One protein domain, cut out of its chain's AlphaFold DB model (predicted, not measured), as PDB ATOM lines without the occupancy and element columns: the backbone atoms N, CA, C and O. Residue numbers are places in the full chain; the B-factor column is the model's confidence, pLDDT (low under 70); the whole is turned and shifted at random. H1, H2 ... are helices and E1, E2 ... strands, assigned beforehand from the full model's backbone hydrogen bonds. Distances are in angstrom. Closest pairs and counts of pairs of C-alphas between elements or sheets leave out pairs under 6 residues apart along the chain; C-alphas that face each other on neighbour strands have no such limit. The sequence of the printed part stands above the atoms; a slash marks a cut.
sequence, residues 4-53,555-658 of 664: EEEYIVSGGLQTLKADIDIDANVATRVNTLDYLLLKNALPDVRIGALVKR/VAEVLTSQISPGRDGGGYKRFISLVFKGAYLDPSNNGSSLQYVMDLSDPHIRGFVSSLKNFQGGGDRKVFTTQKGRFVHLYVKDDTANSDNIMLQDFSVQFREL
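This is residues 4 to 53 and 555 to 658 of the 664 residues of an uncharacterized protein of Gammaproteobacteria bacterium (UniProt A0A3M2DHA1). Two sheets, E2 E5 E9 E7 and the smaller E3 E4 E10, lie partly face to face as a sandwich with crossed strands, and a third sheet, E1 E11 E6 E8, extends the body where E10 runs on into E11. Between E1 and E2 a long loop reaches away, and its residues 15 to 25 stick out. The printed part has 154 residues with eleven named strands and two short named helices, in the order E1 to E6, H1, E7, H2, E8 to E11; the three sheets are antiparallel. The class is mostly strand, with under half of the residues in named elements. It is compact, with a radius of gyration of the C-alphas of 15.4 A, and spans 46 by 35 by 27 A.

Start at E1, residues 4 to 8, an edge strand; its neighbour is E11, residues 651 to 656, with N 7 and O 651 at 2.9 A, within hydrogen-bond range. Then come E6, residues 573 to 580, and E8, residues 621 to 623, with N 654 and O 577 at 2.8 A and N 578 and O 622 at 2.8 A. This sheet is only just strongly twisted, its C-alphas up to 4.4 A off the best plane, and E6 bends by 56 degrees at residue 576. Next look at E2, residues 36 to 39, E5, residues 556 to 560, E9, residues 632 to 638, and E7, residues 593 to 598, with N 37 and O 559 at 2.9 A, N 558 and O 636 at 2.8 A, and N 595 and O 635 at 2.8 A. E3, residues 41 to 44, and E4, residues 49 to 52, form a hairpin, with N 42 and O 51 at 2.8 A; E10, residues 646 to 649, follows beside E4, with N 50 and O 648 at 2.8 A. The sheets E2 E5 E9 E7 and E3 E4 E10 make a sandwich, two sheets face to face, the parts that face each other 9.3 A centre to centre and the strands of the one at 44 degrees to those of the other; the closest C-alphas of E9 and E10 are those of Val 636 and Met 647, 6.7 A apart. H1, residues 587 to 590, only grazes both these sheets, and H2, residues 608 to 611, only grazes E2 E5 E9 E7. Both helices are too short for an O i to N i+4 pair; each has its one O i to N i+3 pair within range.

Find C-alpha 4 at (7.203, -30.324, -3.386), where E1 begins. E6 covers 20.2 A, E9 19.9 A, E7 17.0 A and E11 16.8 A, which ends at C-alpha 656, (13.723, -32.295, -8.827).

Residues 54 to 554 are not printed, and C-alphas 53 and 555 are 8.9 A apart across the cut. The links E1 to E2 and E5 to E6 are long. The C-alphas farthest apart are those of Asp 21 and Gly 607, 47.8 A. Mean pLDDT of the printed part is 74.5; residues 9 to 36, 568 to 570, 582 to 585 and 602 to 607 are under 70.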
ATOM      1  N   GLU A   4       7.370 -31.360  -4.394       85.56
ATOM      2  CA  GLU A   4       7.203 -30.324  -3.386       85.56
ATOM      3  C   GLU A   4       7.216 -30.994  -2.020       85.56
ATOM      4  O   GLU A   4       6.544 -32.007  -1.821       85.56
ATOM      5  N   GLU A   5       8.010 -30.447  -1.108       84.38
ATOM      6  CA  GLU A   5       8.097 -30.918   0.268       84.38
ATOM      7  C   GLU A   5       7.922 -29.743   1.218       84.38
ATOM      8  O   GLU A   5       8.464 -28.660   0.991       84.38
ATOM      9  N   GLU A   6       7.115 -29.960   2.248       82.81
ATOM     10  CA  GLU A   6       6.697 -28.947   3.203       82.81
ATOM     11  C   GLU A   6       7.552 -29.017   4.464       82.81
ATOM     12  O   GLU A   6       7.779 -30.093   5.018       82.81
ATOM     13  N   TYR A   7       8.016 -27.849   4.897       78.69
ATOM     14  CA  TYR A   7       8.844 -27.656   6.073       78.69
ATOM     15  C   TYR A   7       8.109 -26.748   7.046       78.69
ATOM     16  O   TYR A   7       7.627 -25.677   6.670       78.69
ATOM     17  N   ILE A   8       8.061 -27.185   8.302       72.25
ATOM     18  CA  ILE A   8       7.443 -26.434   9.390       72.25
ATOM     19  C   ILE A   8       8.543 -25.766  10.203       72.25
ATOM     20  O   ILE A   8       9.520 -26.408  10.608       72.25
ATOM     21  N   VAL A   9       8.384 -24.470  10.444       67.38
ATOM     22  CA  VAL A   9       9.324 -23.700  11.263       67.38
ATOM     23  C   VAL A   9       8.932 -23.871  12.729       67.38
ATOM     24  O   VAL A   9       7.773 -23.706  13.096       67.38
ATOM     25  N   SER A  10       9.879 -24.290  13.574       58.62
ATOM     26  CA  SER A  10       9.545 -24.867  14.883       58.62
ATOM     27  C   SER A  10       8.725 -23.935  15.787       58.62
ATOM     28  O   SER A  10       9.160 -22.826  16.105       58.62
ATOM     29  N   GLY A  11       7.614 -24.478  16.295       51.16
ATOM     30  CA  GLY A  11       6.821 -23.955  17.411       51.16
ATOM     31  C   GLY A  11       5.984 -25.013  18.156       51.16
ATOM     32  O   GLY A  11       5.234 -24.662  19.058       51.16
ATOM     33  N   GLY A  12       6.107 -26.307  17.843       38.56
ATOM     34  CA  GLY A  12       5.495 -27.380  18.636       38.56
ATOM     35  C   GLY A  12       4.834 -28.475  17.802       38.56
ATOM     36  O   GLY A  12       4.184 -28.212  16.798       38.56
ATOM     37  N   LEU A  13       5.047 -29.712  18.250       34.78
ATOM     38  CA  LEU A  13       4.585 -30.980  17.694       34.78
ATOM     39  C   LEU A  13       3.144 -30.984  17.155       34.78
ATOM     40  O   LEU A  13       2.228 -30.449  17.777       34.78
ATOM     41  N   GLN A  14       2.951 -31.726  16.058       35.25
ATOM     42  CA  GLN A  14       1.651 -32.105  15.508       35.25
ATOM     43  C   GLN A  14       0.669 -32.555  16.603       35.25
ATOM     44  O   GLN A  14       0.801 -33.642  17.165       35.25
ATOM     45  N   THR A  15      -0.408 -31.801  16.808       30.53
ATOM     46  CA  THR A  15      -1.704 -32.429  17.060       30.53
ATOM     47  C   THR A  15      -2.281 -32.797  15.704       30.53
ATOM     48  O   THR A  15      -2.828 -31.962  14.988       30.53
ATOM     49  N   LEU A  16      -2.148 -34.076  15.353       38.00
ATOM     50  CA  LEU A  16      -3.058 -34.729  14.420       38.00
ATOM     51  C   LEU A  16      -4.486 -34.343  14.817       38.00
ATOM     52  O   LEU A  16      -5.009 -34.818  15.826       38.00
ATOM     53  N   LYS A  17      -5.122 -33.486  14.020       29.03
ATOM     54  CA  LYS A  17      -6.571 -33.524  13.905       29.03
ATOM     55  C   LYS A  17      -6.870 -34.492  12.775       29.03
ATOM     56  O   LYS A  17      -6.605 -34.207  11.611       29.03
ATOM     57  N   ALA A  18      -7.342 -35.667  13.184       41.62
ATOM     58  CA  ALA A  18      -8.080 -36.573  12.328       41.62
ATOM     59  C   ALA A  18      -9.189 -35.804  11.590       41.62
ATOM     60  O   ALA A  18      -9.728 -34.827  12.118       41.62
ATOM     61  N   ASP A  19      -9.500 -36.299  10.397       35.91
ATOM     62  CA  ASP A  19     -10.543 -35.859   9.466       35.91
ATOM     63  C   ASP A  19     -10.164 -34.737   8.500       35.91
ATOM     64  O   ASP A  19     -10.803 -33.690   8.446       35.91
ATOM     65  N   ILE A  20      -9.189 -35.028   7.633       30.94
ATOM     66  CA  ILE A  20      -9.315 -34.666   6.219       30.94
ATOM     67  C   ILE A  20      -8.971 -35.906   5.384       30.94
ATOM     68  O   ILE A  20      -7.820 -36.328   5.294       30.94
ATOM     69  N   ASP A  21     -10.019 -36.490   4.816       39.44
ATOM     70  CA  ASP A  21     -10.000 -37.544   3.808       39.44
ATOM     71  C   ASP A  21      -9.321 -36.982   2.541       39.44
ATOM     72  O   ASP A  21      -9.929 -36.216   1.790       39.44
ATOM     73  N   ILE A  22      -8.029 -37.268   2.340       32.22
ATOM     74  CA  ILE A  22      -7.318 -36.993   1.084       32.22
ATOM     75  C   ILE A  22      -6.613 -38.266   0.626       32.22
ATOM     76  O   ILE A  22      -5.826 -38.878   1.348       32.22
ATOM     77  N   ASP A  23      -6.933 -38.607  -0.618       35.88
ATOM     78  CA  ASP A  23      -6.455 -39.712  -1.430       35.88
ATOM     79  C   ASP A  23      -5.009 -40.164  -1.182       35.88
ATOM     80  O   ASP A  23      -4.044 -39.395  -1.146       35.88
ATOM     81  N   ALA A  24      -4.868 -41.487  -1.141       32.94
ATOM     82  CA  ALA A  24      -3.614 -42.213  -1.108       32.94
ATOM     83  C   ALA A  24      -2.757 -41.932  -2.359       32.94
ATOM     84  O   ALA A  24      -2.852 -42.663  -3.342       32.94
ATOM     85  N   ASN A  25      -1.908 -40.892  -2.340       36.47
ATOM     86  CA  ASN A  25      -0.680 -40.851  -3.157       36.47
ATOM     87  C   ASN A  25       0.369 -39.764  -2.839       36.47
ATOM     88  O   ASN A  25       1.324 -39.621  -3.604       36.47
ATOM     89  N   VAL A  26       0.288 -39.032  -1.725       33.66
ATOM     90  CA  VAL A  26       1.378 -38.119  -1.328       33.66
ATOM     91  C   VAL A  26       1.758 -38.375   0.123       33.66
ATOM     92  O   VAL A  26       1.097 -37.925   1.049       33.66
ATOM     93  N   ALA A  27       2.842 -39.123   0.318       32.47
ATOM     94  CA  ALA A  27       3.513 -39.234   1.604       32.47
ATOM     95  C   ALA A  27       4.214 -37.899   1.914       32.47
ATOM     96  O   ALA A  27       5.401 -37.745   1.633       32.47
ATOM     97  N   THR A  28       3.494 -36.917   2.456       38.00
ATOM     98  CA  THR A  28       4.119 -35.729   3.044       38.00
ATOM     99  C   THR A  28       4.772 -36.132   4.362       38.00
ATOM    100  O   THR A  28       4.158 -36.154   5.426       38.00
ATOM    101  N   ARG A  29       6.056 -36.492   4.279       42.16
ATOM    102  CA  ARG A  29       6.964 -36.420   5.424       42.16
ATOM    103  C   ARG A  29       7.047 -34.950   5.819       42.16
ATOM    104  O   ARG A  29       7.611 -34.151   5.083       42.16
ATOM    105  N   VAL A  30       6.435 -34.593   6.939       48.91
ATOM    106  CA  VAL A  30       6.639 -33.282   7.553       48.91
ATOM    107  C   VAL A  30       7.965 -33.364   8.297       48.91
ATOM    108  O   VAL A  30       8.033 -33.920   9.393       48.91
ATOM    109  N   ASN A  31       9.034 -32.887   7.665       46.62
ATOM    110  CA  ASN A  31      10.349 -32.848   8.289       46.62
ATOM    111  C   ASN A  31      10.413 -31.639   9.227       46.62
ATOM    112  O   ASN A  31      10.188 -30.497   8.822       46.62
ATOM    113  N   THR A  32      10.678 -31.908  10.503       50.38
ATOM    114  CA  THR A  32      10.896 -30.862  11.505       50.38
ATOM    115  C   THR A  32      12.334 -30.369  11.347       50.38
ATOM    116  O   THR A  32      13.240 -31.176  11.160       50.38
ATOM    117  N   LEU A  33      12.560 -29.055  11.345       54.00
ATOM    118  CA  LEU A  33      13.919 -28.510  11.319       54.00
ATOM    119  C   LEU A  33      14.578 -28.780  12.678       54.00
ATOM    120  O   LEU A  33      14.192 -28.164  13.670       54.00
ATOM    121  N   ASP A  34      15.554 -29.687  12.718       49.72
ATOM    122  CA  ASP A  34      16.125 -30.182  13.980       49.72
ATOM    123  C   ASP A  34      16.940 -29.121  14.741       49.72
ATOM    124  O   ASP A  34      16.974 -29.141  15.968       49.72
ATOM    125  N   TYR A  35      17.546 -28.147  14.042       52.94
ATOM    126  CA  TYR A  35      18.262 -27.024  14.667       52.94
ATOM    127  C   TYR A  35      18.127 -25.732  13.845       52.94
ATOM    128  O   TYR A  35      18.222 -25.748  12.617       52.94
ATOM    129  N   LEU A  36      17.896 -24.601  14.513       63.47
ATOM    130  CA  LEU A  36      17.899 -23.255  13.933       63.47
ATOM    131  C   LEU A  36      18.868 -22.402  14.751       63.47
ATOM    132  O   LEU A  36      18.701 -22.289  15.966       63.47
ATOM    133  N   LEU A  37      19.854 -21.779  14.106       70.81
ATOM    134  CA  LEU A  37      20.595 -20.699  14.748       70.81
ATOM    135  C   LEU A  37      19.724 -19.446  14.663       70.81
ATOM    136  O   LEU A  37      19.520 -18.878  13.591       70.81
ATOM    137  N   LEU A  38      19.185 -19.047  15.807       73.00
ATOM    138  CA  LEU A  38      18.364 -17.855  15.960       73.00
ATOM    139  C   LEU A  38      19.216 -16.800  16.643       73.00
ATOM    140  O   LEU A  38      19.582 -17.019  17.789       73.00
ATOM    141  N   LYS A  39      19.519 -15.685  15.981       77.25
ATOM    142  CA  LYS A  39      20.108 -14.507  16.620       77.25
ATOM    143  C   LYS A  39      19.054 -13.425  16.727       77.25
ATOM    144  O   LYS A  39      18.525 -12.977  15.715       77.25
ATOM    145  N   ASN A  40      18.747 -12.991  17.946       75.75
ATOM    146  CA  ASN A  40      17.776 -11.915  18.196       75.75
ATOM    147  C   ASN A  40      16.373 -12.163  17.583       75.75
ATOM    148  O   ASN A  40      15.632 -11.217  17.322       75.75
ATOM    149  N   ALA A  41      15.999 -13.430  17.382       78.50
ATOM    150  CA  ALA A  41      14.678 -13.874  16.930       78.50
ATOM    151  C   ALA A  41      14.072 -14.855  17.948       78.50
ATOM    152  O   ALA A  41      14.808 -15.531  18.668       78.50
ATOM    153  N   LEU A  42      12.743 -14.936  18.021       77.94
ATOM    154  CA  LEU A  42      12.013 -15.797  18.955       77.94
ATOM    155  C   LEU A  42      10.989 -16.676  18.213       77.94
ATOM    156  O   LEU A  42      10.238 -16.160  17.392       77.94
ATOM    157  N   PRO A  43      10.898 -17.980  18.517       77.25
ATOM    158  CA  PRO A  43       9.776 -18.808  18.078       77.25
ATOM    159  C   PRO A  43       8.468 -18.441  18.800       77.25
ATOM    160  O   PRO A  43       8.409 -18.457  20.031       77.25
ATOM    161  N   ASP A  44       7.410 -18.158  18.034       74.69
ATOM    162  CA  ASP A  44       6.042 -17.946  18.520       74.69
ATOM    163  C   ASP A  44       5.129 -19.112  18.116       74.69
ATOM    164  O   ASP A  44       4.698 -19.262  16.971       74.69
ATOM    165  N   VAL A  45       4.789 -19.927  19.113       70.12
ATOM    166  CA  VAL A  45       3.948 -21.121  18.965       70.12
ATOM    167  C   VAL A  45       2.503 -20.815  18.574       70.12
ATOM    168  O   VAL A  45       1.811 -21.686  18.060       70.12
ATOM    169  N   ARG A  46       2.013 -19.596  18.843       71.94
ATOM    170  CA  ARG A  46       0.608 -19.226  18.599       71.94
ATOM    171  C   ARG A  46       0.327 -19.049  17.115       71.94
ATOM    172  O   ARG A  46      -0.793 -19.290  16.680       71.94
ATOM    173  N   ILE A  47       1.338 -18.599  16.377       73.88
ATOM    174  CA  ILE A  47       1.263 -18.320  14.941       73.88
ATOM    175  C   ILE A  47       2.147 -19.253  14.107       73.88
ATOM    176  O   ILE A  47       2.096 -19.175  12.887       73.88
ATOM    177  N   GLY A  48       2.930 -20.137  14.739       75.00
ATOM    178  CA  GLY A  48       3.781 -21.100  14.034       75.00
ATOM    179  C   GLY A  48       4.924 -20.436  13.263       75.00
ATOM    180  O   GLY A  48       5.247 -20.860  12.158       75.00
ATOM    181  N   ALA A  49       5.504 -19.362  13.804       78.94
ATOM    182  CA  ALA A  49       6.512 -18.586  13.090       78.94
ATOM    183  C   ALA A  49       7.614 -18.044  14.009       78.94
ATOM    184  O   ALA A  49       7.448 -17.938  15.223       78.94
ATOM    185  N   LEU A  50       8.751 -17.681  13.416       83.00
ATOM    186  CA  LEU A  50       9.798 -16.906  14.075       83.00
ATOM    187  C   LEU A  50       9.452 -15.425  13.972       83.00
ATOM    188  O   LEU A  50       9.168 -14.940  12.882       83.00
ATOM    189  N   VAL A  51       9.520 -14.710  15.086       81.12
ATOM    190  CA  VAL A  51       9.262 -13.271  15.174       81.12
ATOM    191  C   VAL A  51      10.539 -12.567  15.609       81.12
ATOM    192  O   VAL A  51      11.358 -13.126  16.351       81.12
ATOM    193  N   LYS A  52      10.743 -11.344  15.127       80.44
ATOM    194  CA  LYS A  52      11.820 -10.474  15.593       80.44
ATOM    195  C   LYS A  52      11.702 -10.218  17.104       80.44
ATOM    196  O   LYS A  52      10.641 -10.338  17.706       80.44
ATOM    197  N   ARG A  53      12.822  -9.916  17.764       74.50
ATOM    198  CA  ARG A  53      12.836  -9.578  19.192       74.50
ATOM    199  C   ARG A  53      13.051  -8.078  19.397       74.50
ATOM    200  O   ARG A  53      13.926  -7.502  18.758       74.50
ATOM    201  N   VAL A 555      19.156  -6.086  14.677       75.88
ATOM    202  CA  VAL A 555      19.331  -7.046  13.584       75.88
ATOM    203  C   VAL A 555      18.931  -8.423  14.100       75.88
ATOM    204  O   VAL A 555      19.568  -8.936  15.021       75.88
ATOM    205  N   ALA A 556      17.875  -9.001  13.534       80.25
ATOM    206  CA  ALA A 556      17.494 -10.391  13.767       80.25
ATOM    207  C   ALA A 556      18.016 -11.259  12.622       80.25
ATOM    208  O   ALA A 556      17.839 -10.893  11.466       80.25
ATOM    209  N   GLU A 557      18.648 -12.391  12.927       85.31
ATOM    210  CA  GLU A 557      19.156 -13.344  11.935       85.31
ATOM    211  C   GLU A 557      18.631 -14.750  12.244       85.31
ATOM    212  O   GLU A 557      18.587 -15.179  13.396       85.31
ATOM    213  N   VAL A 558      18.242 -15.486  11.212       86.44
ATOM    214  CA  VAL A 558      17.817 -16.885  11.296       86.44
ATOM    215  C   VAL A 558      18.611 -17.672  10.274       86.44
ATOM    216  O   VAL A 558      18.628 -17.307   9.101       86.44
ATOM    217  N   LEU A 559      19.220 -18.775  10.698       86.25
ATOM    218  CA  LEU A 559      19.848 -19.750   9.815       86.25
ATOM    219  C   LEU A 559      19.257 -21.134  10.086       86.25
ATOM    220  O   LEU A 559      19.294 -21.631  11.215       86.25
ATOM    221  N   THR A 560      18.685 -21.752   9.056       85.81
ATOM    222  CA  THR A 560      18.104 -23.094   9.177       85.81
ATOM    223  C   THR A 560      19.191 -24.166   9.215       85.81
ATOM    224  O   THR A 560      20.257 -24.020   8.612       85.81
ATOM    225  N   SER A 561      18.881 -25.307   9.828       77.31
ATOM    226  CA  SER A 561      19.602 -26.563   9.590       77.31
ATOM    227  C   SER A 561      19.536 -26.987   8.118       77.31
ATOM    228  O   SER A 561      18.936 -26.325   7.263       77.31
ATOM    229  N   GLN A 562      20.218 -28.090   7.822       85.88
ATOM    230  CA  GLN A 562      20.344 -28.650   6.491       85.88
ATOM    231  C   GLN A 562      18.981 -29.078   5.917       85.88
ATOM    232  O   GLN A 562      18.427 -30.107   6.295       85.88
ATOM    233  N   ILE A 563      18.475 -28.346   4.924       86.44
ATOM    234  CA  ILE A 563      17.242 -28.682   4.202       86.44
ATOM    235  C   ILE A 563      17.597 -29.601   3.028       86.44
ATOM    236  O   ILE A 563      18.230 -29.179   2.053       86.44
ATOM    237  N   SER A 564      17.192 -30.869   3.116       87.25
ATOM    238  CA  SER A 564      17.564 -31.924   2.159       87.25
ATOM    239  C   SER A 564      16.338 -32.618   1.554       87.25
ATOM    240  O   SER A 564      16.169 -33.817   1.757       87.25
ATOM    241  N   PRO A 565      15.524 -31.942   0.727       83.06
ATOM    242  CA  PRO A 565      14.219 -32.462   0.320       83.06
ATOM    243  C   PRO A 565      14.315 -33.726  -0.547       83.06
ATOM    244  O   PRO A 565      15.230 -33.831  -1.357       83.06
ATOM    245  N   GLY A 566      13.406 -34.685  -0.424       80.50
ATOM    246  CA  GLY A 566      13.440 -35.968  -1.135       80.50
ATOM    247  C   GLY A 566      14.176 -37.065  -0.364       80.50
ATOM    248  O   GLY A 566      14.239 -37.051   0.860       80.50
ATOM    249  N   ARG A 567      14.716 -38.074  -1.057       72.75
ATOM    250  CA  ARG A 567      15.345 -39.230  -0.379       72.75
ATOM    251  C   ARG A 567      16.747 -38.868   0.146       72.75
ATOM    252  O   ARG A 567      17.532 -38.257  -0.580       72.75
ATOM    253  N   ASP A 568      17.101 -39.315   1.356       64.81
ATOM    254  CA  ASP A 568      18.357 -39.004   2.085       64.81
ATOM    255  C   ASP A 568      19.659 -39.552   1.454       64.81
ATOM    256  O   ASP A 568      20.704 -39.629   2.093       64.81
ATOM    257  N   GLY A 569      19.644 -39.945   0.178       58.53
ATOM    258  CA  GLY A 569      20.752 -40.635  -0.492       58.53
ATOM    259  C   GLY A 569      21.958 -39.765  -0.870       58.53
ATOM    260  O   GLY A 569      22.736 -40.178  -1.724       58.53
ATOM    261  N   GLY A 570      22.094 -38.547  -0.332       62.78
ATOM    262  CA  GLY A 570      23.245 -37.656  -0.570       62.78
ATOM    263  C   GLY A 570      23.453 -37.168  -2.016       62.78
ATOM    264  O   GLY A 570      24.432 -36.478  -2.298       62.78
ATOM    265  N   GLY A 571      22.558 -37.515  -2.946       78.94
ATOM    266  CA  GLY A 571      22.650 -37.137  -4.354       78.94
ATOM    267  C   GLY A 571      22.335 -35.661  -4.609       78.94
ATOM    268  O   GLY A 571      21.587 -35.025  -3.867       78.94
ATOM    269  N   TYR A 572      22.882 -35.115  -5.701       85.44
ATOM    270  CA  TYR A 572      22.550 -33.762  -6.147       85.44
ATOM    271  C   TYR A 572      21.076 -33.651  -6.546       85.44
ATOM    272  O   TYR A 572      20.558 -34.445  -7.335       85.44
ATOM    273  N   LYS A 573      20.439 -32.591  -6.060       88.00
ATOM    274  CA  LYS A 573      19.057 -32.214  -6.331       88.00
ATOM    275  C   LYS A 573      19.043 -30.920  -7.133       88.00
ATOM    276  O   LYS A 573      19.968 -30.107  -7.058       88.00
ATOM    277  N   ARG A 574      17.992 -30.744  -7.936       92.12
ATOM    278  CA  ARG A 574      17.724 -29.487  -8.630       92.12
ATOM    279  C   ARG A 574      16.668 -28.687  -7.870       92.12
ATOM    280  O   ARG A 574      15.479 -28.911  -8.087       92.12
ATOM    281  N   PHE A 575      17.090 -27.776  -7.005       93.19
ATOM    282  CA  PHE A 575      16.233 -26.805  -6.328       93.19
ATOM    283  C   PHE A 575      15.646 -25.818  -7.349       93.19
ATOM    284  O   PHE A 575      16.370 -25.279  -8.187       93.19
ATOM    285  N   ILE A 576      14.325 -25.621  -7.323       94.12
ATOM    286  CA  ILE A 576      13.602 -24.764  -8.276       94.12
ATOM    287  C   ILE A 576      13.162 -23.479  -7.588       94.12
ATOM    288  O   ILE A 576      13.602 -22.394  -7.967       94.12
ATOM    289  N   SER A 577      12.302 -23.598  -6.580       93.38
ATOM    290  CA  SER A 577      11.779 -22.447  -5.852       93.38
ATOM    291  C   SER A 577      11.413 -22.786  -4.416       93.38
ATOM    292  O   SER A 577      11.108 -23.932  -4.103       93.38
ATOM    293  N   LEU A 578      11.430 -21.760  -3.581       92.06
ATOM    294  CA  LEU A 578      10.854 -21.709  -2.250       92.06
ATOM    295  C   LEU A 578       9.481 -21.029  -2.354       92.06
ATOM    296  O   LEU A 578       9.360 -20.018  -3.054       92.06
ATOM    297  N   VAL A 579       8.456 -21.594  -1.723       89.75
ATOM    298  CA  VAL A 579       7.087 -21.065  -1.742       89.75
ATOM    299  C   VAL A 579       6.595 -20.899  -0.309       89.75
ATOM    300  O   VAL A 579       6.654 -21.841   0.475       89.75
ATOM    301  N   PHE A 580       6.094 -19.715   0.027       86.12
ATOM    302  CA  PHE A 580       5.408 -19.453   1.290       86.12
ATOM    303  C   PHE A 580       3.900 -19.673   1.093       86.12
ATOM    304  O   PHE A 580       3.344 -19.254   0.076       86.12
ATOM    305  N   LYS A 581       3.240 -20.388   2.013       73.25
ATOM    306  CA  LYS A 581       1.805 -20.712   1.912       73.25
ATOM    307  C   LYS A 581       0.965 -19.795   2.817       73.25
ATOM    308  O   LYS A 581       1.350 -19.521   3.947       73.25
ATOM    309  N   GLY A 582      -0.228 -19.405   2.355       67.06
ATOM    310  CA  GLY A 582      -1.239 -18.687   3.151       67.06
ATOM    311  C   GLY A 582      -1.276 -17.167   2.936       67.06
ATOM    312  O   GLY A 582      -0.627 -16.642   2.043       67.06
ATOM    313  N   ALA A 583      -2.061 -16.454   3.753       55.97
ATOM    314  CA  ALA A 583      -2.182 -14.985   3.730       55.97
ATOM    315  C   ALA A 583      -0.959 -14.256   4.326       55.97
ATOM    316  O   ALA A 583      -1.023 -13.061   4.615       55.97
ATOM    317  N   TYR A 584       0.129 -14.982   4.565       58.53
ATOM    318  CA  TYR A 584       1.265 -14.509   5.331       58.53
ATOM    319  C   TYR A 584       2.479 -14.329   4.424       58.53
ATOM    320  O   TYR A 584       2.820 -15.201   3.627       58.53
ATOM    321  N   LEU A 585       3.074 -13.147   4.552       68.31
ATOM    322  CA  LEU A 585       3.945 -12.513   3.575       68.31
ATOM    323  C   LEU A 585       5.346 -13.134   3.550       68.31
ATOM    324  O   LEU A 585       5.942 -13.404   4.590       68.31
ATOM    325  N   ASP A 586       5.890 -13.279   2.341       76.94
ATOM    326  CA  ASP A 586       7.326 -13.431   2.086       76.94
ATOM    327  C   ASP A 586       8.151 -12.477   2.984       76.94
ATOM    328  O   ASP A 586       7.862 -11.275   2.987       76.94
ATOM    329  N   PRO A 587       9.181 -12.970   3.710       79.12
ATOM    330  CA  PRO A 587       9.968 -12.165   4.651       79.12
ATOM    331  C   PRO A 587      10.510 -10.869   4.038       79.12
ATOM    332  O   PRO A 587      10.625  -9.849   4.715       79.12
ATOM    333  N   SER A 588      10.791 -10.869   2.730       80.50
ATOM    334  CA  SER A 588      11.303  -9.680   2.046       80.50
ATOM    335  C   SER A 588      10.289  -8.564   1.807       80.50
ATOM    336  O   SER A 588      10.685  -7.426   1.560       80.50
ATOM    337  N   ASN A 589       8.993  -8.838   1.960       80.75
ATOM    338  CA  ASN A 589       7.956  -7.808   1.892       80.75
ATOM    339  C   ASN A 589       7.908  -6.932   3.151       80.75
ATOM    340  O   ASN A 589       7.411  -5.810   3.088       80.75
ATOM    341  N   ASN A 590       8.451  -7.415   4.271       74.75
ATOM    342  CA  ASN A 590       8.479  -6.695   5.545       74.75
ATOM    343  C   ASN A 590       9.811  -5.965   5.781       74.75
ATOM    344  O   ASN A 590      10.105  -5.573   6.905       74.75
ATOM    345  N   GLY A 591      10.625  -5.790   4.732       77.38
ATOM    346  CA  GLY A 591      11.941  -5.148   4.804       77.38
ATOM    347  C   GLY A 591      13.081  -6.079   5.225       77.38
ATOM    348  O   GLY A 591      14.228  -5.649   5.221       77.38
ATOM    349  N   SER A 592      12.809  -7.353   5.523       84.88
ATOM    350  CA  SER A 592      13.855  -8.340   5.799       84.88
ATOM    351  C   SER A 592      14.567  -8.793   4.512       84.88
ATOM    352  O   SER A 592      14.047  -8.721   3.403       84.88
ATOM    353  N   SER A 593      15.776  -9.319   4.637       90.56
ATOM    354  CA  SER A 593      16.510  -9.992   3.568       90.56
ATOM    355  C   SER A 593      16.383 -11.507   3.712       90.56
ATOM    356  O   SER A 593      16.481 -12.051   4.809       90.56
ATOM    357  N   LEU A 594      16.163 -12.192   2.590       92.50
ATOM    358  CA  LEU A 594      16.088 -13.648   2.505       92.50
ATOM    359  C   LEU A 594      17.131 -14.130   1.494       92.50
ATOM    360  O   LEU A 594      17.087 -13.783   0.310       92.50
ATOM    361  N   GLN A 595      18.065 -14.939   1.971       94.25
ATOM    362  CA  GLN A 595      19.182 -15.497   1.222       94.25
ATOM    363  C   GLN A 595      19.300 -16.996   1.507       94.25
ATOM    364  O   GLN A 595      18.578 -17.558   2.334       94.25
ATOM    365  N   TYR A 596      20.194 -17.674   0.799       94.25
ATOM    366  CA  TYR A 596      20.451 -19.091   1.019       94.25
ATOM    367  C   TYR A 596      21.916 -19.445   0.763       94.25
ATOM    368  O   TYR A 596      22.612 -18.754   0.017       94.25
ATOM    369  N   VAL A 597      22.372 -20.558   1.334       92.75
ATOM    370  CA  VAL A 597      23.671 -21.177   1.027       92.75
ATOM    371  C   VAL A 597      23.470 -22.662   0.727       92.75
ATOM    372  O   VAL A 597      22.609 -23.309   1.316       92.75
ATOM    373  N   MET A 598      24.216 -23.204  -0.236       90.50
ATOM    374  CA  MET A 598      24.117 -24.606  -0.665       90.50
ATOM    375  C   MET A 598      25.424 -25.343  -0.409       90.50
ATOM    376  O   MET A 598      26.489 -24.754  -0.569       90.50
ATOM    377  N   ASP A 599      25.320 -26.636  -0.093       88.00
ATOM    378  CA  ASP A 599      26.454 -27.563   0.053       88.00
ATOM    379  C   ASP A 599      27.525 -27.151   1.090       88.00
ATOM    380  O   ASP A 599      28.639 -27.675   1.053       88.00
ATOM    381  N   LEU A 600      27.194 -26.263   2.034       82.19
ATOM    382  CA  LEU A 600      28.082 -25.866   3.128       82.19
ATOM    383  C   LEU A 600      27.809 -26.728   4.363       82.19
ATOM    384  O   LEU A 600      26.778 -26.565   5.003       82.19
ATOM    385  N   SER A 601      28.716 -27.654   4.678       72.81
ATOM    386  CA  SER A 601      28.514 -28.666   5.728       72.81
ATOM    387  C   SER A 601      28.309 -28.089   7.128       72.81
ATOM    388  O   SER A 601      27.566 -28.675   7.906       72.81
ATOM    389  N   ASP A 602      28.947 -26.959   7.439       66.62
ATOM    390  CA  ASP A 602      28.729 -26.240   8.693       66.62
ATOM    391  C   ASP A 602      28.664 -24.726   8.441       66.62
ATOM    392  O   ASP A 602      29.690 -24.039   8.413       66.62
ATOM    393  N   PRO A 603      27.460 -24.178   8.211       60.66
ATOM    394  CA  PRO A 603      27.285 -22.750   7.993       60.66
ATOM    395  C   PRO A 603      27.364 -21.933   9.293       60.66
ATOM    396  O   PRO A 603      27.223 -20.714   9.235       60.66
ATOM    397  N   HIS A 604      27.593 -22.555  10.456       62.28
ATOM    398  CA  HIS A 604      27.768 -21.835  11.721       62.28
ATOM    399  C   HIS A 604      29.193 -21.281  11.902       62.28
ATOM    400  O   HIS A 604      29.439 -20.486  12.813       62.28
ATOM    401  N   ILE A 605      30.128 -21.654  11.024       56.12
ATOM    402  CA  ILE A 605      31.507 -21.159  11.028       56.12
ATOM    403  C   ILE A 605      31.567 -19.741  10.427       56.12
ATOM    404  O   ILE A 605      30.855 -19.403   9.473       56.12
ATOM    405  N   ARG A 606      32.424 -18.872  10.989       52.69
ATOM    406  CA  ARG A 606      32.646 -17.508  10.473       52.69
ATOM    407  C   ARG A 606      33.070 -17.562   9.001       52.69
ATOM    408  O   ARG A 606      33.923 -18.356   8.631       52.69
ATOM    409  N   GLY A 607      32.483 -16.693   8.176       64.12
ATOM    410  CA  GLY A 607      32.811 -16.573   6.748       64.12
ATOM    411  C   GLY A 607      31.720 -17.048   5.784       64.12
ATOM    412  O   GLY A 607      31.775 -16.681   4.608       64.12
ATOM    413  N   PHE A 608      30.675 -17.751   6.252       75.94
ATOM    414  CA  PHE A 608      29.582 -18.219   5.379       75.94
ATOM    415  C   PHE A 608      28.834 -17.084   4.660       75.94
ATOM    416  O   PHE A 608      28.248 -17.311   3.604       75.94
ATOM    417  N   VAL A 609      28.887 -15.857   5.195       78.50
ATOM    418  CA  VAL A 609      28.274 -14.656   4.600       78.50
ATOM    419  C   VAL A 609      28.752 -14.440   3.161       78.50
ATOM    420  O   VAL A 609      27.960 -14.079   2.297       78.50
ATOM    421  N   SER A 610      30.021 -14.751   2.873       81.06
ATOM    422  CA  SER A 610      30.587 -14.691   1.514       81.06
ATOM    423  C   SER A 610      29.963 -15.704   0.542       81.06
ATOM    424  O   SER A 610      30.001 -15.517  -0.671       81.06
ATOM    425  N   SER A 611      29.368 -16.773   1.074       86.00
ATOM    426  CA  SER A 611      28.722 -17.853   0.325       86.00
ATOM    427  C   SER A 611      27.205 -17.668   0.192       86.00
ATOM    428  O   SER A 611      26.547 -18.499  -0.446       86.00
ATOM    429  N   LEU A 612      26.638 -16.603   0.774       90.62
ATOM    430  CA  LEU A 612      25.212 -16.300   0.688       90.62
ATOM    431  C   LEU A 612      24.813 -15.895  -0.730       90.62
ATOM    432  O   LEU A 612      25.473 -15.107  -1.408       90.62
ATOM    433  N   LYS A 613      23.684 -16.436  -1.175       93.56
ATOM    434  CA  LYS A 613      23.113 -16.206  -2.498       93.56
ATOM    435  C   LYS A 613      21.719 -15.617  -2.373       93.56
ATOM    436  O   LYS A 613      20.927 -16.021  -1.526       93.56
ATOM    437  N   ASN A 614      21.402 -14.697  -3.277       94.38
ATOM    438  CA  ASN A 614      20.075 -14.100  -3.371       94.38
ATOM    439  C   ASN A 614      19.137 -14.975  -4.207       94.38
ATOM    440  O   ASN A 614      19.551 -15.602  -5.193       94.38
ATOM    441  N   PHE A 615      17.860 -14.976  -3.837       93.31
ATOM    442  CA  PHE A 615      16.787 -15.503  -4.674       93.31
ATOM    443  C   PHE A 615      16.477 -14.561  -5.851       93.31
ATOM    444  O   PHE A 615      16.778 -13.370  -5.812       93.31
ATOM    445  N   GLN A 616      15.857 -15.098  -6.902       91.12
ATOM    446  CA  GLN A 616      15.245 -14.329  -7.991       91.12
ATOM    447  C   GLN A 616      13.716 -14.301  -7.853       91.12
ATOM    448  O   GLN A 616      13.113 -15.270  -7.391       91.12
ATOM    449  N   GLY A 617      13.087 -13.217  -8.321       79.12
ATOM    450  CA  GLY A 617      11.630 -13.025  -8.288       79.12
ATOM    451  C   GLY A 617      11.119 -12.271  -7.049       79.12
ATOM    452  O   GLY A 617      11.864 -12.029  -6.101       79.12
ATOM    453  N   GLY A 618       9.841 -11.882  -7.075       76.06
ATOM    454  CA  GLY A 618       9.137 -11.193  -5.984       76.06
ATOM    455  C   GLY A 618       7.837 -11.909  -5.599       76.06
ATOM    456  O   GLY A 618       7.353 -12.745  -6.362       76.06
ATOM    457  N   GLY A 619       7.280 -11.573  -4.432       82.56
ATOM    458  CA  GLY A 619       6.085 -12.217  -3.875       82.56
ATOM    459  C   GLY A 619       6.365 -13.576  -3.222       82.56
ATOM    460  O   GLY A 619       7.513 -13.925  -2.949       82.56
ATOM    461  N   ASP A 620       5.311 -14.370  -3.022       85.69
ATOM    462  CA  ASP A 620       5.330 -15.593  -2.196       85.69
ATOM    463  C   ASP A 620       6.164 -16.749  -2.773       85.69
ATOM    464  O   ASP A 620       6.363 -17.775  -2.122       85.69
ATOM    465  N   ARG A 621       6.676 -16.600  -4.001       89.81
ATOM    466  CA  ARG A 621       7.522 -17.587  -4.674       89.81
ATOM    467  C   ARG A 621       8.901 -17.013  -4.986       89.81
ATOM    468  O   ARG A 621       9.042 -16.120  -5.819       89.81
ATOM    469  N   LYS A 622       9.936 -17.625  -4.414       91.94
ATOM    470  CA  LYS A 622      11.349 -17.263  -4.595       91.94
ATOM    471  C   LYS A 622      12.091 -18.322  -5.396       91.94
ATOM    472  O   LYS A 622      12.066 -19.497  -5.052       91.94
ATOM    473  N   VAL A 623      12.764 -17.936  -6.475       94.12
ATOM    474  CA  VAL A 623      13.463 -18.868  -7.379       94.12
ATOM    475  C   VAL A 623      14.940 -18.967  -7.000       94.12
ATOM    476  O   VAL A 623      15.611 -17.950  -6.825       94.12
ATOM    477  N   PHE A 624      15.471 -20.188  -6.901       94.44
ATOM    478  CA  PHE A 624      16.893 -20.403  -6.623       94.44
ATOM    479  C   PHE A 624      17.755 -20.004  -7.832       94.44
ATOM    480  O   PHE A 624      17.557 -20.501  -8.945       94.44
ATOM    481  N   THR A 625      18.744 -19.132  -7.609       93.44
ATOM    482  CA  THR A 625      19.712 -18.694  -8.636       93.44
ATOM    483  C   THR A 625      20.729 -19.784  -8.980       93.44
ATOM    484  O   THR A 625      21.058 -19.995 -10.145       93.44
ATOM    485  N   THR A 626      21.187 -20.532  -7.979       89.12
ATOM    486  CA  THR A 626      21.944 -21.775  -8.131       89.12
ATOM    487  C   THR A 626      20.980 -22.921  -7.915       89.12
ATOM    488  O   THR A 626      20.452 -23.085  -6.826       89.12
ATOM    489  N   GLN A 627      20.732 -23.714  -8.950       89.75
ATOM    490  CA  GLN A 627      19.704 -24.750  -8.871       89.75
ATOM    491  C   GLN A 627      20.251 -26.109  -8.443       89.75
ATOM    492  O   GLN A 627      19.458 -26.971  -8.115       89.75
ATOM    493  N   LYS A 628      21.566 -26.351  -8.463       91.62
ATOM    494  CA  LYS A 628      22.150 -27.668  -8.165       91.62
ATOM    495  C   LYS A 628      22.830 -27.654  -6.796       91.62
ATOM    496  O   LYS A 628      23.765 -26.884  -6.618       91.62
ATOM    497  N   GLY A 629      22.401 -28.537  -5.897       89.25
ATOM    498  CA  GLY A 629      23.023 -28.763  -4.586       89.25
ATOM    499  C   GLY A 629      22.506 -30.047  -3.937       89.25
ATOM    500  O   GLY A 629      21.514 -30.606  -4.405       89.25
ATOM    501  N   ARG A 630      23.168 -30.564  -2.901       88.44
ATOM    502  CA  ARG A 630      22.670 -31.726  -2.129       88.44
ATOM    503  C   ARG A 630      21.672 -31.293  -1.061       88.44
ATOM    504  O   ARG A 630      20.682 -31.980  -0.816       88.44
ATOM    505  N   PHE A 631      21.930 -30.130  -0.482       89.00
ATOM    506  CA  PHE A 631      21.135 -29.508   0.560       89.00
ATOM    507  C   PHE A 631      21.274 -27.988   0.518       89.00
ATOM    508  O   PHE A 631      22.171 -27.448  -0.141       89.00
ATOM    509  N   VAL A 632      20.379 -27.303   1.224       91.19
ATOM    510  CA  VAL A 632      20.353 -25.846   1.323       91.19
ATOM    511  C   VAL A 632      20.110 -25.409   2.763       91.19
ATOM    512  O   VAL A 632      19.444 -26.104   3.521       91.19
ATOM    513  N   HIS A 633      20.632 -24.247   3.128       90.44
ATOM    514  CA  HIS A 633      20.272 -23.530   4.344       90.44
ATOM    515  C   HIS A 633      19.636 -22.204   3.944       90.44
ATOM    516  O   HIS A 633      20.124 -21.541   3.022       90.44
ATOM    517  N   LEU A 634      18.555 -21.820   4.616       91.44
ATOM    518  CA  LEU A 634      17.953 -20.501   4.460       91.44
ATOM    519  C   LEU A 634      18.542 -19.564   5.501       91.44
ATOM    520  O   LEU A 634      18.675 -19.934   6.666       91.44
ATOM    521  N   TYR A 635      18.865 -18.357   5.060       91.19
ATOM    522  CA  TYR A 635      19.347 -17.274   5.894       91.19
ATOM    523  C   TYR A 635      18.382 -16.098   5.782       91.19
ATOM    524  O   TYR A 635      18.186 -15.562   4.692       91.19
ATOM    525  N   VAL A 636      17.770 -15.703   6.893       91.12
ATOM    526  CA  VAL A 636      16.902 -14.523   6.962       91.12
ATOM    527  C   VAL A 636      17.554 -13.494   7.862       91.12
ATOM    528  O   VAL A 636      17.994 -13.848   8.950       91.12
ATOM    529  N   LYS A 637      17.585 -12.229   7.445       89.62
ATOM    530  CA  LYS A 637      18.054 -11.115   8.272       89.62
ATOM    531  C   LYS A 637      17.079  -9.942   8.221       89.62
ATOM    532  O   LYS A 637      16.791  -9.469   7.133       89.62
ATOM    533  N   ASP A 638      16.623  -9.444   9.364       86.69
ATOM    534  CA  ASP A 638      15.709  -8.300   9.489       86.69
ATOM    535  C   ASP A 638      16.348  -7.180  10.313       86.69
ATOM    536  O   ASP A 638      16.596  -7.333  11.511       86.69
ATOM    537  N   ASP A 639      16.571  -6.038   9.673       84.06
ATOM    538  CA  ASP A 639      17.132  -4.811  10.235       84.06
ATOM    539  C   ASP A 639      16.096  -3.681  10.406       84.06
ATOM    540  O   ASP A 639      16.456  -2.557  10.748       84.06
ATOM    541  N   THR A 640      14.804  -3.965  10.226       79.25
ATOM    542  CA  THR A 640      13.730  -2.970  10.374       79.25
ATOM    543  C   THR A 640      13.447  -2.599  11.834       79.25
ATOM    544  O   THR A 640      13.828  -3.302  12.762       79.25
ATOM    545  N   ALA A 641      12.725  -1.510  12.084       74.25
ATOM    546  CA  ALA A 641      12.358  -1.126  13.451       74.25
ATOM    547  C   ALA A 641      11.219  -1.977  14.064       74.25
ATOM    548  O   ALA A 641      10.967  -1.878  15.260       74.25
ATOM    549  N   ASN A 642      10.517  -2.801  13.274       76.06
ATOM    550  CA  ASN A 642       9.308  -3.489  13.734       76.06
ATOM    551  C   ASN A 642       9.634  -4.803  14.462       76.06
ATOM    552  O   ASN A 642      10.031  -5.779  13.828       76.06
ATOM    553  N   SER A 643       9.417  -4.860  15.777       71.12
ATOM    554  CA  SER A 643       9.649  -6.079  16.561       71.12
ATOM    555  C   SER A 643       8.652  -7.204  16.287       71.12
ATOM    556  O   SER A 643       8.957  -8.344  16.601       71.12
ATOM    557  N   ASP A 644       7.501  -6.920  15.677       76.06
ATOM    558  CA  ASP A 644       6.458  -7.922  15.418       76.06
ATOM    559  C   ASP A 644       6.591  -8.581  14.036       76.06
ATOM    560  O   ASP A 644       5.724  -9.345  13.602       76.06
ATOM    561  N   ASN A 645       7.679  -8.299  13.320       81.75
ATOM    562  CA  ASN A 645       7.917  -8.885  12.013       81.75
ATOM    563  C   ASN A 645       8.117 -10.400  12.099       81.75
ATOM    564  O   ASN A 645       8.983 -10.905  12.819       81.75
ATOM    565  N   ILE A 646       7.338 -11.117  11.291       83.38
ATOM    566  CA  ILE A 646       7.515 -12.547  11.061       83.38
ATOM    567  C   ILE A 646       8.742 -12.744  10.163       83.38
ATOM    568  O   ILE A 646       8.753 -12.335   9.004       83.38
ATOM    569  N   MET A 647       9.764 -13.388  10.717       86.06
ATOM    570  CA  MET A 647      11.050 -13.679  10.084       86.06
ATOM    571  C   MET A 647      10.960 -14.878   9.143       86.06
ATOM    572  O   MET A 647      11.452 -14.853   8.019       86.06
ATOM    573  N   LEU A 648      10.375 -15.972   9.622       86.44
ATOM    574  CA  LEU A 648      10.258 -17.211   8.868       86.44
ATOM    575  C   LEU A 648       9.094 -18.015   9.437       86.44
ATOM    576  O   LEU A 648       8.972 -18.176  10.648       86.44
ATOM    577  N   GLN A 649       8.264 -18.526   8.547       83.94
ATOM    578  CA  GLN A 649       7.108 -19.366   8.837       83.94
ATOM    579  C   GLN A 649       7.146 -20.585   7.916       83.94
ATOM    580  O   GLN A 649       8.075 -20.714   7.120       83.94
ATOM    581  N   ASP A 650       6.116 -21.420   7.970       84.44
ATOM    582  CA  ASP A 650       5.976 -22.590   7.109       84.44
ATOM    583  C   ASP A 650       6.186 -22.271   5.621       84.44
ATOM    584  O   ASP A 650       5.652 -21.308   5.055       84.44
ATOM    585  N   PHE A 651       6.991 -23.110   4.975       86.38
ATOM    586  CA  PHE A 651       7.347 -22.971   3.569       86.38
ATOM    587  C   PHE A 651       7.437 -24.338   2.900       86.38
ATOM    588  O   PHE A 651       7.671 -25.363   3.538       86.38
ATOM    589  N   SER A 652       7.304 -24.359   1.579       88.88
ATOM    590  CA  SER A 652       7.587 -25.541   0.777       88.88
ATOM    591  C   SER A 652       8.764 -25.320  -0.161       88.88
ATOM    592  O   SER A 652       8.992 -24.235  -0.705       88.88
ATOM    593  N   VAL A 653       9.549 -26.377  -0.345       90.69
ATOM    594  CA  VAL A 653      10.677 -26.398  -1.273       90.69
ATOM    595  C   VAL A 653      10.279 -27.221  -2.486       90.69
ATOM    596  O   VAL A 653       9.999 -28.414  -2.389       90.69
ATOM    597  N   GLN A 654      10.286 -26.584  -3.654       92.69
ATOM    598  CA  GLN A 654      10.085 -27.247  -4.936       92.69
ATOM    599  C   GLN A 654      11.429 -27.671  -5.521       92.69
ATOM    600  O   GLN A 654      12.327 -26.848  -5.726       92.69
ATOM    601  N   PHE A 655      11.562 -28.954  -5.851       91.62
ATOM    602  CA  PHE A 655      12.814 -29.541  -6.323       91.62
ATOM    603  C   PHE A 655      12.589 -30.629  -7.385       91.62
ATOM    604  O   PHE A 655      11.468 -31.043  -7.688       91.62
ATOM    605  N   ARG A 656      13.679 -31.075  -8.013       89.44
ATOM    606  CA  ARG A 656      13.723 -32.295  -8.827       89.44
ATOM    607  C   ARG A 656      14.881 -33.156  -8.363       89.44
ATOM    608  O   ARG A 656      16.016 -32.692  -8.320       89.44
ATOM    609  N   GLU A 657      14.605 -34.421  -8.120       85.56
ATOM    610  CA  GLU A 657      15.620 -35.448  -7.915       85.56
ATOM    611  C   GLU A 657      15.611 -36.433  -9.089       85.56
ATOM    612  O   GLU A 657      14.580 -36.670  -9.733       85.56
ATOM    613  N   LEU A 658      16.780 -36.987  -9.409       76.12
ATOM    614  CA  LEU A 658      16.874 -38.101 -10.344       76.12
ATOM    615  C   LEU A 658      16.463 -39.365  -9.593       76.12
ATOM    616  O   LEU A 658      17.198 -39.860  -8.744       76.12
TER     617      LEU A 658